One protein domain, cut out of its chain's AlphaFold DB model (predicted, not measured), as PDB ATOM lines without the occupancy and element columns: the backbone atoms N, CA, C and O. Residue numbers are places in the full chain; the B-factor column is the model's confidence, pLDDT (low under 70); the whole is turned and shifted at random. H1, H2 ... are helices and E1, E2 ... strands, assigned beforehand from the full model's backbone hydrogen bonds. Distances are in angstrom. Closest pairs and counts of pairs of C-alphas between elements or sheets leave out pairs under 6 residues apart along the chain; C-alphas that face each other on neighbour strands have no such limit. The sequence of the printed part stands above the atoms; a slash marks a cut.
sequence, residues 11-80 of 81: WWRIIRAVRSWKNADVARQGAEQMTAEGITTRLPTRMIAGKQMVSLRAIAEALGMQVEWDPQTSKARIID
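This is residues 11 to 80 of the 81 residues of the protein "Cu_amine_oxidN1 domain-containing protein" of Brevibacillus invocatus (UniProt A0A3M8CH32). The hairpin E5 and E6 packs on one side of the short helix H2, and strand E2 of the hairpin E1 and E2 lies near another side; a third hairpin, E3 and E4, lies apart from the other two. Residues 11 to 25 of H1 stick out as a long arm. The printed part has 70 residues, with two named helices and six named strands in the order H1 E1 E2 E3 E4 H2 E5 E6, a mixed class with three antiparallel two-stranded sheets. It is only just loose, close to extended, with a radius of gyration of the C-alphas of 16.6 A and spans of 51 by 34 by 23 A.

E5, residues 66 to 70, and E6, residues 75 to 79, form a hairpin at 152 degrees, with N 68 and O 77 within hydrogen-bond range at 2.9 A. The closest C-alphas of E5 and H2, residues 56 to 62, are those of Val 67 and Arg 57, 6.2 A apart. Those of H2 and E2, residues 39 to 41, are of Ala 58 and Thr 41, also 6.2 A. E2 forms a hairpin with E1, residues 34 to 36; N 39 and O 36 are 2.9 A apart. In the hairpin of E3, residues 46 to 48, and E4, residues 51 to 53, N 48 and O 51 are 2.8 A apart. H1, residues 11 to 28, and H2 are apart. Every O i to N i+4 pair is within hydrogen-bond range in H2, and 11 of 14 in H1.

H1 is 24.9 A long from C-alpha 11 at (25.992, -2.961, 116.626), with a kink of 38 degrees near residue 22. H2 measures 10.2 A, E5 13.2 A and E6 12.9 A, ending at C-alpha 79 (58.633, 17.010, 86.142).

The C-alphas of Trp 11 and Asp 80, the two farthest apart, are 51.6 A apart. The printed part has no cut, and its links between elements are tight. Residues 11 to 45 have pLDDT under 70.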
ATOM      1  N   TRP A  11      25.434  -3.841 117.671       47.28
ATOM      2  CA  TRP A  11      25.992  -2.961 116.626       47.28
ATOM      3  C   TRP A  11      27.239  -2.179 117.038       47.28
ATOM      4  O   TRP A  11      28.148  -1.994 116.232       47.28
ATOM      5  N   TRP A  12      27.367  -1.799 118.312       54.94
ATOM      6  CA  TRP A  12      28.552  -1.075 118.792       54.94
ATOM      7  C   TRP A  12      29.830  -1.921 118.773       54.94
ATOM      8  O   TRP A  12      30.922  -1.381 118.592       54.94
ATOM      9  N   ARG A  13      29.713  -3.249 118.907       61.84
ATOM     10  CA  ARG A  13      30.853  -4.172 118.778       61.84
ATOM     11  C   ARG A  13      31.304  -4.296 117.326       61.84
ATOM     12  O   ARG A  13      32.505  -4.290 117.078       61.84
ATOM     13  N   ILE A  14      30.356  -4.319 116.386       58.00
ATOM     14  CA  ILE A  14      30.629  -4.350 114.945       58.00
ATOM     15  C   ILE A  14      31.239  -3.019 114.489       58.00
ATOM     16  O   ILE A  14      32.257  -3.033 113.813       58.00
ATOM     17  N   ILE A  15      30.724  -1.868 114.935       61.97
ATOM     18  CA  ILE A  15      31.302  -0.551 114.602       61.97
ATOM     19  C   ILE A  15      32.722  -0.409 115.174       61.97
ATOM     20  O   ILE A  15      33.617   0.080 114.484       61.97
ATOM     21  N   ARG A  16      32.968  -0.875 116.409       59.94
ATOM     22  CA  ARG A  16      34.311  -0.855 117.013       59.94
ATOM     23  C   ARG A  16      35.277  -1.811 116.295       59.94
ATOM     24  O   ARG A  16      36.433  -1.445 116.103       59.94
ATOM     25  N   ALA A  17      34.804  -2.982 115.863       53.31
ATOM     26  CA  ALA A  17      35.591  -3.956 115.104       53.31
ATOM     27  C   ALA A  17      35.885  -3.488 113.666       53.31
ATOM     28  O   ALA A  17      37.015  -3.592 113.210       53.31
ATOM     29  N   VAL A  18      34.911  -2.893 112.974       56.59
ATOM     30  CA  VAL A  18      35.078  -2.351 111.614       56.59
ATOM     31  C   VAL A  18      35.993  -1.121 111.615       56.59
ATOM     32  O   VAL A  18      36.836  -0.969 110.730       56.59
ATOM     33  N   ARG A  19      35.889  -0.255 112.634       52.19
ATOM     34  CA  ARG A  19      36.790   0.898 112.803       52.19
ATOM     35  C   ARG A  19      38.211   0.478 113.188       52.19
ATOM     36  O   ARG A  19      39.150   1.161 112.790       52.19
ATOM     37  N   SER A  20      38.390  -0.629 113.917       47.84
ATOM     38  CA  SER A  20      39.725  -1.190 114.164       47.84
ATOM     39  C   SER A  20      40.289  -1.930 112.945       47.84
ATOM     40  O   SER A  20      41.499  -1.903 112.753       47.84
ATOM     41  N   TRP A  21      39.441  -2.500 112.080       47.94
ATOM     42  CA  TRP A  21      39.846  -3.194 110.848       47.94
ATOM     43  C   TRP A  21      40.574  -2.282 109.860       47.94
ATOM     44  O   TRP A  21      41.686  -2.595 109.441       47.94
ATOM     45  N   LYS A  22      40.027  -1.087 109.583       49.22
ATOM     46  CA  LYS A  22      40.671  -0.135 108.656       49.22
ATOM     47  C   LYS A  22      42.073   0.315 109.097       49.22
ATOM     48  O   LYS A  22      42.863   0.697 108.243       49.22
ATOM     49  N   ASN A  23      42.386   0.250 110.394       47.81
ATOM     50  CA  ASN A  23      43.681   0.670 110.941       47.81
ATOM     51  C   ASN A  23      44.623  -0.507 111.253       47.81
ATOM     52  O   ASN A  23      45.837  -0.327 111.253       47.81
ATOM     53  N   ALA A  24      44.093  -1.703 111.525       52.25
ATOM     54  CA  ALA A  24      44.892  -2.871 111.892       52.25
ATOM     55  C   ALA A  24      45.431  -3.646 110.678       52.25
ATOM     56  O   ALA A  24      46.485  -4.270 110.793       52.25
ATOM     57  N   ASP A  25      44.767  -3.586 109.522       50.22
ATOM     58  CA  ASP A  25      45.237  -4.286 108.317       50.22
ATOM     59  C   ASP A  25      46.470  -3.608 107.703       50.22
ATOM     60  O   ASP A  25      47.389  -4.294 107.257       50.22
ATOM     61  N   VAL A  26      46.562  -2.276 107.801       50.59
ATOM     62  CA  VAL A  26      47.760  -1.512 107.401       50.59
ATOM     63  C   VAL A  26      48.955  -1.798 108.323       50.59
ATOM     64  O   VAL A  26      50.099  -1.661 107.909       50.59
ATOM     65  N   ALA A  27      48.713  -2.233 109.565       47.31
ATOM     66  CA  ALA A  27      49.766  -2.567 110.526       47.31
ATOM     67  C   ALA A  27      50.208  -4.046 110.479       47.31
ATOM     68  O   ALA A  27      51.280  -4.369 110.986       47.31
ATOM     69  N   ARG A  28      49.398  -4.951 109.905       44.91
ATOM     70  CA  ARG A  28      49.699  -6.397 109.823       44.91
ATOM     71  C   ARG A  28      50.236  -6.844 108.469       44.91
ATOM     72  O   ARG A  28      50.958  -7.834 108.413       44.91
ATOM     73  N   GLN A  29      49.896  -6.142 107.392       44.94
ATOM     74  CA  GLN A  29      50.523  -6.363 106.093       44.94
ATOM     75  C   GLN A  29      51.793  -5.517 106.055       44.94
ATOM     76  O   GLN A  29      51.714  -4.298 105.978       44.94
ATOM     77  N   GLY A  30      52.932  -6.188 106.232       44.56
ATOM     78  CA  GLY A  30      54.261  -5.626 106.450       44.56
ATOM     79  C   GLY A  30      54.503  -4.231 105.876       44.56
ATOM     80  O   GLY A  30      54.353  -3.982 104.681       44.56
ATOM     81  N   ALA A  31      55.017  -3.348 106.731       44.44
ATOM     82  CA  ALA A  31      55.941  -2.308 106.305       44.44
ATOM     83  C   ALA A  31      57.224  -2.983 105.778       44.44
ATOM     84  O   ALA A  31      58.279  -2.930 106.403       44.44
ATOM     85  N   GLU A  32      57.112  -3.714 104.672       52.28
ATOM     86  CA  GLU A  32      58.241  -4.343 104.011       52.28
ATOM     87  C   GLU A  32      58.940  -3.231 103.237       52.28
ATOM     88  O   GLU A  32      58.520  -2.818 102.158       52.28
ATOM     89  N   GLN A  33      59.947  -2.640 103.879       51.59
ATOM     90  CA  GLN A  33      60.818  -1.667 103.243       51.59
ATOM     91  C   GLN A  33      61.588  -2.399 102.153       51.59
ATOM     92  O   GLN A  33      62.545  -3.122 102.425       51.59
ATOM     93  N   MET A  34      61.148  -2.242 100.913       50.84
ATOM     94  CA  MET A  34      61.848  -2.840  99.790       50.84
ATOM     95  C   MET A  34      63.005  -1.924  99.417       50.84
ATOM     96  O   MET A  34      62.819  -0.730  99.174       50.84
ATOM     97  N   THR A  35      64.209  -2.492  99.440       43.59
ATOM     98  CA  THR A  35      65.428  -1.834  98.977       43.59
ATOM     99  C   THR A  35      65.728  -2.393  97.597       43.59
ATOM    100  O   THR A  35      66.228  -3.507  97.473       43.59
ATOM    101  N   ALA A  36      65.372  -1.641  96.561       51.59
ATOM    102  CA  ALA A  36      65.823  -1.910  95.202       51.59
ATOM    103  C   ALA A  36      66.911  -0.883  94.878       51.59
ATOM    104  O   ALA A  36      66.663   0.314  94.991       51.59
ATOM    105  N   GLU A  37      68.122  -1.351  94.564       55.75
ATOM    106  CA  GLU A  37      69.233  -0.514  94.069       55.75
ATOM    107  C   GLU A  37      69.557   0.724  94.941       55.75
ATOM    108  O   GLU A  37      69.962   1.768  94.445       55.75
ATOM    109  N   GLY A  38      69.378   0.620  96.265       54.91
ATOM    110  CA  GLY A  38      69.654   1.708  97.219       54.91
ATOM    111  C   GLY A  38      68.486   2.670  97.482       54.91
ATOM    112  O   GLY A  38      68.616   3.565  98.314       54.91
ATOM    113  N   ILE A  39      67.326   2.466  96.849       56.72
ATOM    114  CA  ILE A  39      66.110   3.249  97.097       56.72
ATOM    115  C   ILE A  39      65.254   2.518  98.140       56.72
ATOM    116  O   ILE A  39      64.503   1.594  97.822       56.72
ATOM    117  N   THR A  40      65.367   2.917  99.409       55.75
ATOM    118  CA  THR A  40      64.518   2.397 100.493       55.75
ATOM    119  C   THR A  40      63.148   3.071 100.446       55.75
ATOM    120  O   THR A  40      62.976   4.204 100.899       55.75
ATOM    121  N   THR A  41      62.139   2.370  99.926       54.66
ATOM    122  CA  THR A  41      60.763   2.883  99.933       54.66
ATOM    123  C   THR A  41      60.104   2.556 101.275       54.66
ATOM    124  O   THR A  41      59.862   1.396 101.591       54.66
ATOM    125  N   ARG A  42      59.798   3.581 102.085       56.97
ATOM    126  CA  ARG A  42      59.111   3.428 103.391       56.97
ATOM    127  C   ARG A  42      57.616   3.103 103.283       56.97
ATOM    128  O   ARG A  42      56.957   2.917 104.303       56.97
ATOM    129  N   LEU A  43      57.070   3.094 102.070       64.62
ATOM    130  CA  LEU A  43      55.665   2.800 101.812       64.62
ATOM    131  C   LEU A  43      55.493   1.312 101.497       64.62
ATOM    132  O   LEU A  43      56.329   0.761 100.783       64.62
ATOM    133  N   PRO A  44      54.412   0.674 101.980       63.03
ATOM    134  CA  PRO A  44      54.151  -0.724 101.685       63.03
ATOM    135  C   PRO A  44      53.994  -0.906 100.173       63.03
ATOM    136  O   PRO A  44      53.153  -0.277  99.524       63.03
ATOM    137  N   THR A  45      54.832  -1.759  99.606       66.81
ATOM    138  CA  THR A  45      54.744  -2.219  98.221       66.81
ATOM    139  C   THR A  45      53.728  -3.345  98.119       66.81
ATOM    140  O   THR A  45      53.552  -4.134  99.047       66.81
ATOM    141  N   ARG A  46      53.049  -3.452  96.976       74.44
ATOM    142  CA  ARG A  46      52.004  -4.462  96.778       74.44
ATOM    143  C   ARG A  46      52.360  -5.387  95.631       74.44
ATOM    144  O   ARG A  46      52.594  -4.924  94.522       74.44
ATOM    145  N   MET A  47      52.309  -6.693  95.865       79.31
ATOM    146  CA  MET A  47      52.365  -7.680  94.787       79.31
ATOM    147  C   MET A  47      51.027  -7.712  94.037       79.31
ATOM    148  O   MET A  47      49.977  -7.965  94.628       79.31
ATOM    149  N   ILE A  48      51.059  -7.446  92.732       81.44
ATOM    150  CA  ILE A  48      49.906  -7.502  91.827       81.44
ATOM    151  C   ILE A  48      50.312  -8.336  90.611       81.44
ATOM    152  O   ILE A  48      51.247  -7.986  89.898       81.44
ATOM    153  N   ALA A  49      49.610  -9.450  90.375       83.69
ATOM    154  CA  ALA A  49      49.863 -10.352  89.244       83.69
ATOM    155  C   ALA A  49      51.337 -10.813  89.120       83.69
ATOM    156  O   ALA A  49      51.904 -10.831  88.032       83.69
ATOM    157  N   GLY A  50      51.983 -11.131  90.250       84.62
ATOM    158  CA  GLY A  50      53.390 -11.558  90.285       84.62
ATOM    159  C   GLY A  50      54.406 -10.436  90.046       84.62
ATOM    160  O   GLY A  50      55.605 -10.686  90.089       84.62
ATOM    161  N   LYS A  51      53.945  -9.198  89.832       79.06
ATOM    162  CA  LYS A  51      54.789  -8.010  89.749       79.06
ATOM    163  C   LYS A  51      54.668  -7.204  91.026       79.06
ATOM    164  O   LYS A  51      53.579  -7.004  91.561       79.06
ATOM    165  N   GLN A  52      55.796  -6.708  91.493       82.44
ATOM    166  CA  GLN A  52      55.826  -5.827  92.637       82.44
ATOM    167  C   GLN A  52      55.504  -4.406  92.192       82.44
ATOM    168  O   GLN A  52      56.196  -3.828  91.356       82.44
ATOM    169  N   MET A  53      54.434  -3.849  92.742       83.12
ATOM    170  CA  MET A  53      54.043  -2.474  92.506       83.12
ATOM    171  C   MET A  53      54.680  -1.586  93.567       83.12
ATOM    172  O   MET A  53      54.451  -1.760  94.769       83.12
ATOM    173  N   VAL A  54      55.474  -0.634  93.096       83.75
ATOM    174  CA  VAL A  54      56.135   0.380  93.916       83.75
ATOM    175  C   VAL A  54      55.439   1.716  93.686       83.75
ATOM    176  O   VAL A  54      54.856   1.957  92.627       83.75
ATOM    177  N   SER A  55      55.442   2.586  94.692       85.44
ATOM    178  CA  SER A  55      54.830   3.903  94.561       85.44
ATOM    179  C   SER A  55      55.615   4.763  93.564       85.44
ATOM    180  O   SER A  55      56.814   4.989  93.713       85.44
ATOM    181  N   LEU A  56      54.909   5.291  92.560       85.94
ATOM    182  CA  LEU A  56      55.496   6.165  91.537       85.94
ATOM    183  C   LEU A  56      56.223   7.368  92.157       85.94
ATOM    184  O   LEU A  56      57.305   7.737  91.714       85.94
ATOM    185  N   ARG A  57      55.640   7.954  93.212       86.50
ATOM    186  CA  ARG A  57      56.212   9.105  93.919       86.50
ATOM    187  C   ARG A  57      57.543   8.782  94.593       86.50
ATOM    188  O   ARG A  57      58.450   9.590  94.484       86.50
ATOM    189  N   ALA A  58      57.675   7.621  95.241       83.50
ATOM    190  CA  ALA A  58      58.925   7.272  95.916       83.50
ATOM    191  C   ALA A  58      60.080   7.129  94.918       83.50
ATOM    192  O   ALA A  58      61.177   7.609  95.183       83.50
ATOM    193  N   ILE A  59      59.812   6.525  93.756       86.06
ATOM    194  CA  ILE A  59      60.807   6.408  92.684       86.06
ATOM    195  C   ILE A  59      61.172   7.796  92.147       86.06
ATOM    196  O   ILE A  59      62.350   8.121  92.054       86.06
ATOM    197  N   ALA A  60      60.180   8.630  91.828       88.56
ATOM    198  CA  ALA A  60      60.428   9.971  91.303       88.56
ATOM    199  C   ALA A  60      61.237  10.844  92.280       88.56
ATOM    200  O   ALA A  60      62.230  11.440  91.874       88.56
ATOM    201  N   GLU A  61      60.877  10.865  93.567       84.94
ATOM    202  CA  GLU A  61      61.598  11.633  94.592       84.94
ATOM    203  C   GLU A  61      63.038  11.141  94.783       84.94
ATOM    204  O   GLU A  61      63.950  11.958  94.910       84.94
ATOM    205  N   ALA A  62      63.262   9.822  94.757       85.62
ATOM    206  CA  ALA A  62      64.602   9.242  94.844       85.62
ATOM    207  C   ALA A  62      65.489   9.622  93.647       85.62
ATOM    208  O   ALA A  62      66.703   9.747  93.796       85.62
ATOM    209  N   LEU A  63      64.877   9.854  92.484       87.94
ATOM    210  CA  LEU A  63      65.540  10.350  91.277       87.94
ATOM    211  C   LEU A  63      65.644  11.887  91.229       87.94
ATOM    212  O   LEU A  63      66.112  12.429  90.234       87.94
ATOM    213  N   GLY A  64      65.213  12.602  92.276       87.50
ATOM    214  CA  GLY A  64      65.249  14.068  92.341       87.50
ATOM    215  C   GLY A  64      64.106  14.780  91.607       87.50
ATOM    216  O   GLY A  64      64.066  16.009  91.606       87.50
ATOM    217  N   MET A  65      63.158  14.026  91.052       92.19
ATOM    218  CA  MET A  65      62.040  14.512  90.240       92.19
ATOM    219  C   MET A  65      60.819  14.873  91.101       92.19
ATOM    220  O   MET A  65      60.655  14.395  92.229       92.19
ATOM    221  N   GLN A  66      59.911  15.676  90.548       90.19
ATOM    222  CA  GLN A  66      58.621  16.020  91.153       90.19
ATOM    223  C   GLN A  66      57.466  15.302  90.442       90.19
ATOM    224  O   GLN A  66      57.470  15.144  89.224       90.19
ATOM    225  N   VAL A  67      56.448  14.878  91.200       88.88
ATOM    226  CA  VAL A  67      55.215  14.292  90.644       88.88
ATOM    227  C   VAL A  67      54.037  15.223  90.881       88.88
ATOM    228  O   VAL A  67      53.662  15.473  92.028       88.88
ATOM    229  N   GLU A  68      53.401  15.658  89.800       91.81
ATOM    230  CA  GLU A  68      52.156  16.421  89.827       91.81
ATOM    231  C   GLU A  68      50.960  15.546  89.464       91.81
ATOM    232  O   GLU A  68      51.033  14.678  88.592       91.81
ATOM    233  N   TRP A  69      49.838  15.782  90.140       90.19
ATOM    234  CA  TRP A  69      48.574  15.120  89.850       90.19
ATOM    235  C   TRP A  69      47.610  16.106  89.205       90.19
ATOM    236  O   TRP A  69      47.310  17.149  89.782       90.19
ATOM    237  N   ASP A  70      47.096  15.742  88.036       91.75
ATOM    238  CA  ASP A  70      46.015  16.445  87.364       91.75
ATOM    239  C   ASP A  70      44.683  15.742  87.690       91.75
ATOM    240  O   ASP A  70      44.384  14.682  87.124       91.75
ATOM    241  N   PRO A  71      43.870  16.302  88.606       91.06
ATOM    242  CA  PRO A  71      42.625  15.675  89.034       91.06
ATOM    243  C   PRO A  71      41.544  15.692  87.952       91.06
ATOM    244  O   PRO A  71      40.640  14.863  88.007       91.06
ATOM    245  N   GLN A  72      41.622  16.597  86.973       92.94
ATOM    246  CA  GLN A  72      40.622  16.673  85.906       92.94
ATOM    247  C   GLN A  72      40.802  15.543  84.899       92.94
ATOM    248  O   GLN A  72      39.824  14.990  84.403       92.94
ATOM    249  N   THR A  73      42.052  15.176  84.618       94.56
ATOM    250  CA  THR A  73      42.363  14.117  83.652       94.56
ATOM    251  C   THR A  73      42.712  12.781  84.303       94.56
ATOM    252  O   THR A  73      42.875  11.789  83.595       94.56
ATOM    253  N   SER A  74      42.797  12.734  85.638       91.44
ATOM    254  CA  SER A  74      43.293  11.581  86.400       91.44
ATOM    255  C   SER A  74      44.667  11.103  85.915       91.44
ATOM    256  O   SER A  74      44.929   9.904  85.812       91.44
ATOM    257  N   LYS A  75      45.546  12.056  85.583       92.19
ATOM    258  CA  LYS A  75      46.900  11.787  85.092       92.19
ATOM    259  C   LYS A  75      47.934  12.272  86.093       92.19
ATOM    260  O   LYS A  75      47.843  13.380  86.615       92.19
ATOM    261  N   ALA A  76      48.959  11.457  86.297       91.00
ATOM    262  CA  ALA A  76      50.182  11.879  86.964       91.00
ATOM    263  C   ALA A  76      51.197  12.361  85.918       91.00
ATOM    264  O   ALA A  76      51.333  11.742  84.861       91.00
ATOM    265  N   ARG A  77      51.910  13.449  86.212       92.25
ATOM    266  CA  ARG A  77      53.023  13.977  85.411       92.25
ATOM    267  C   ARG A  77      54.288  13.971  86.258       92.25
ATOM    268  O   ARG A  77      54.224  14.271  87.447       92.25
ATOM    269  N   ILE A  78      55.413  13.614  85.649       92.44
ATOM    270  CA  ILE A  78      56.738  13.685  86.271       92.44
ATOM    271  C   ILE A  78      57.446  14.891  85.663       92.44
ATOM    272  O   ILE A  78      57.421  15.056  84.443       92.44
ATOM    273  N   ILE A  79      58.017  15.738  86.510       92.19
ATOM    274  CA  ILE A  79      58.633  17.010  86.142       92.19
ATOM    275  C   ILE A  79      60.042  17.030  86.732       92.19
ATOM    276  O   ILE A  79      60.224  16.653  87.894       92.19
ATOM    277  N   ASP A  80      61.018  17.432  85.924       88.38
ATOM    278  CA  ASP A  80      62.382  17.695  86.390       88.38
ATOM    279  C   ASP A  80      62.441  19.052  87.097       88.38
ATOM    280  O   ASP A  80      61.674  19.956  86.759       88.38
TER     281      ASP A  80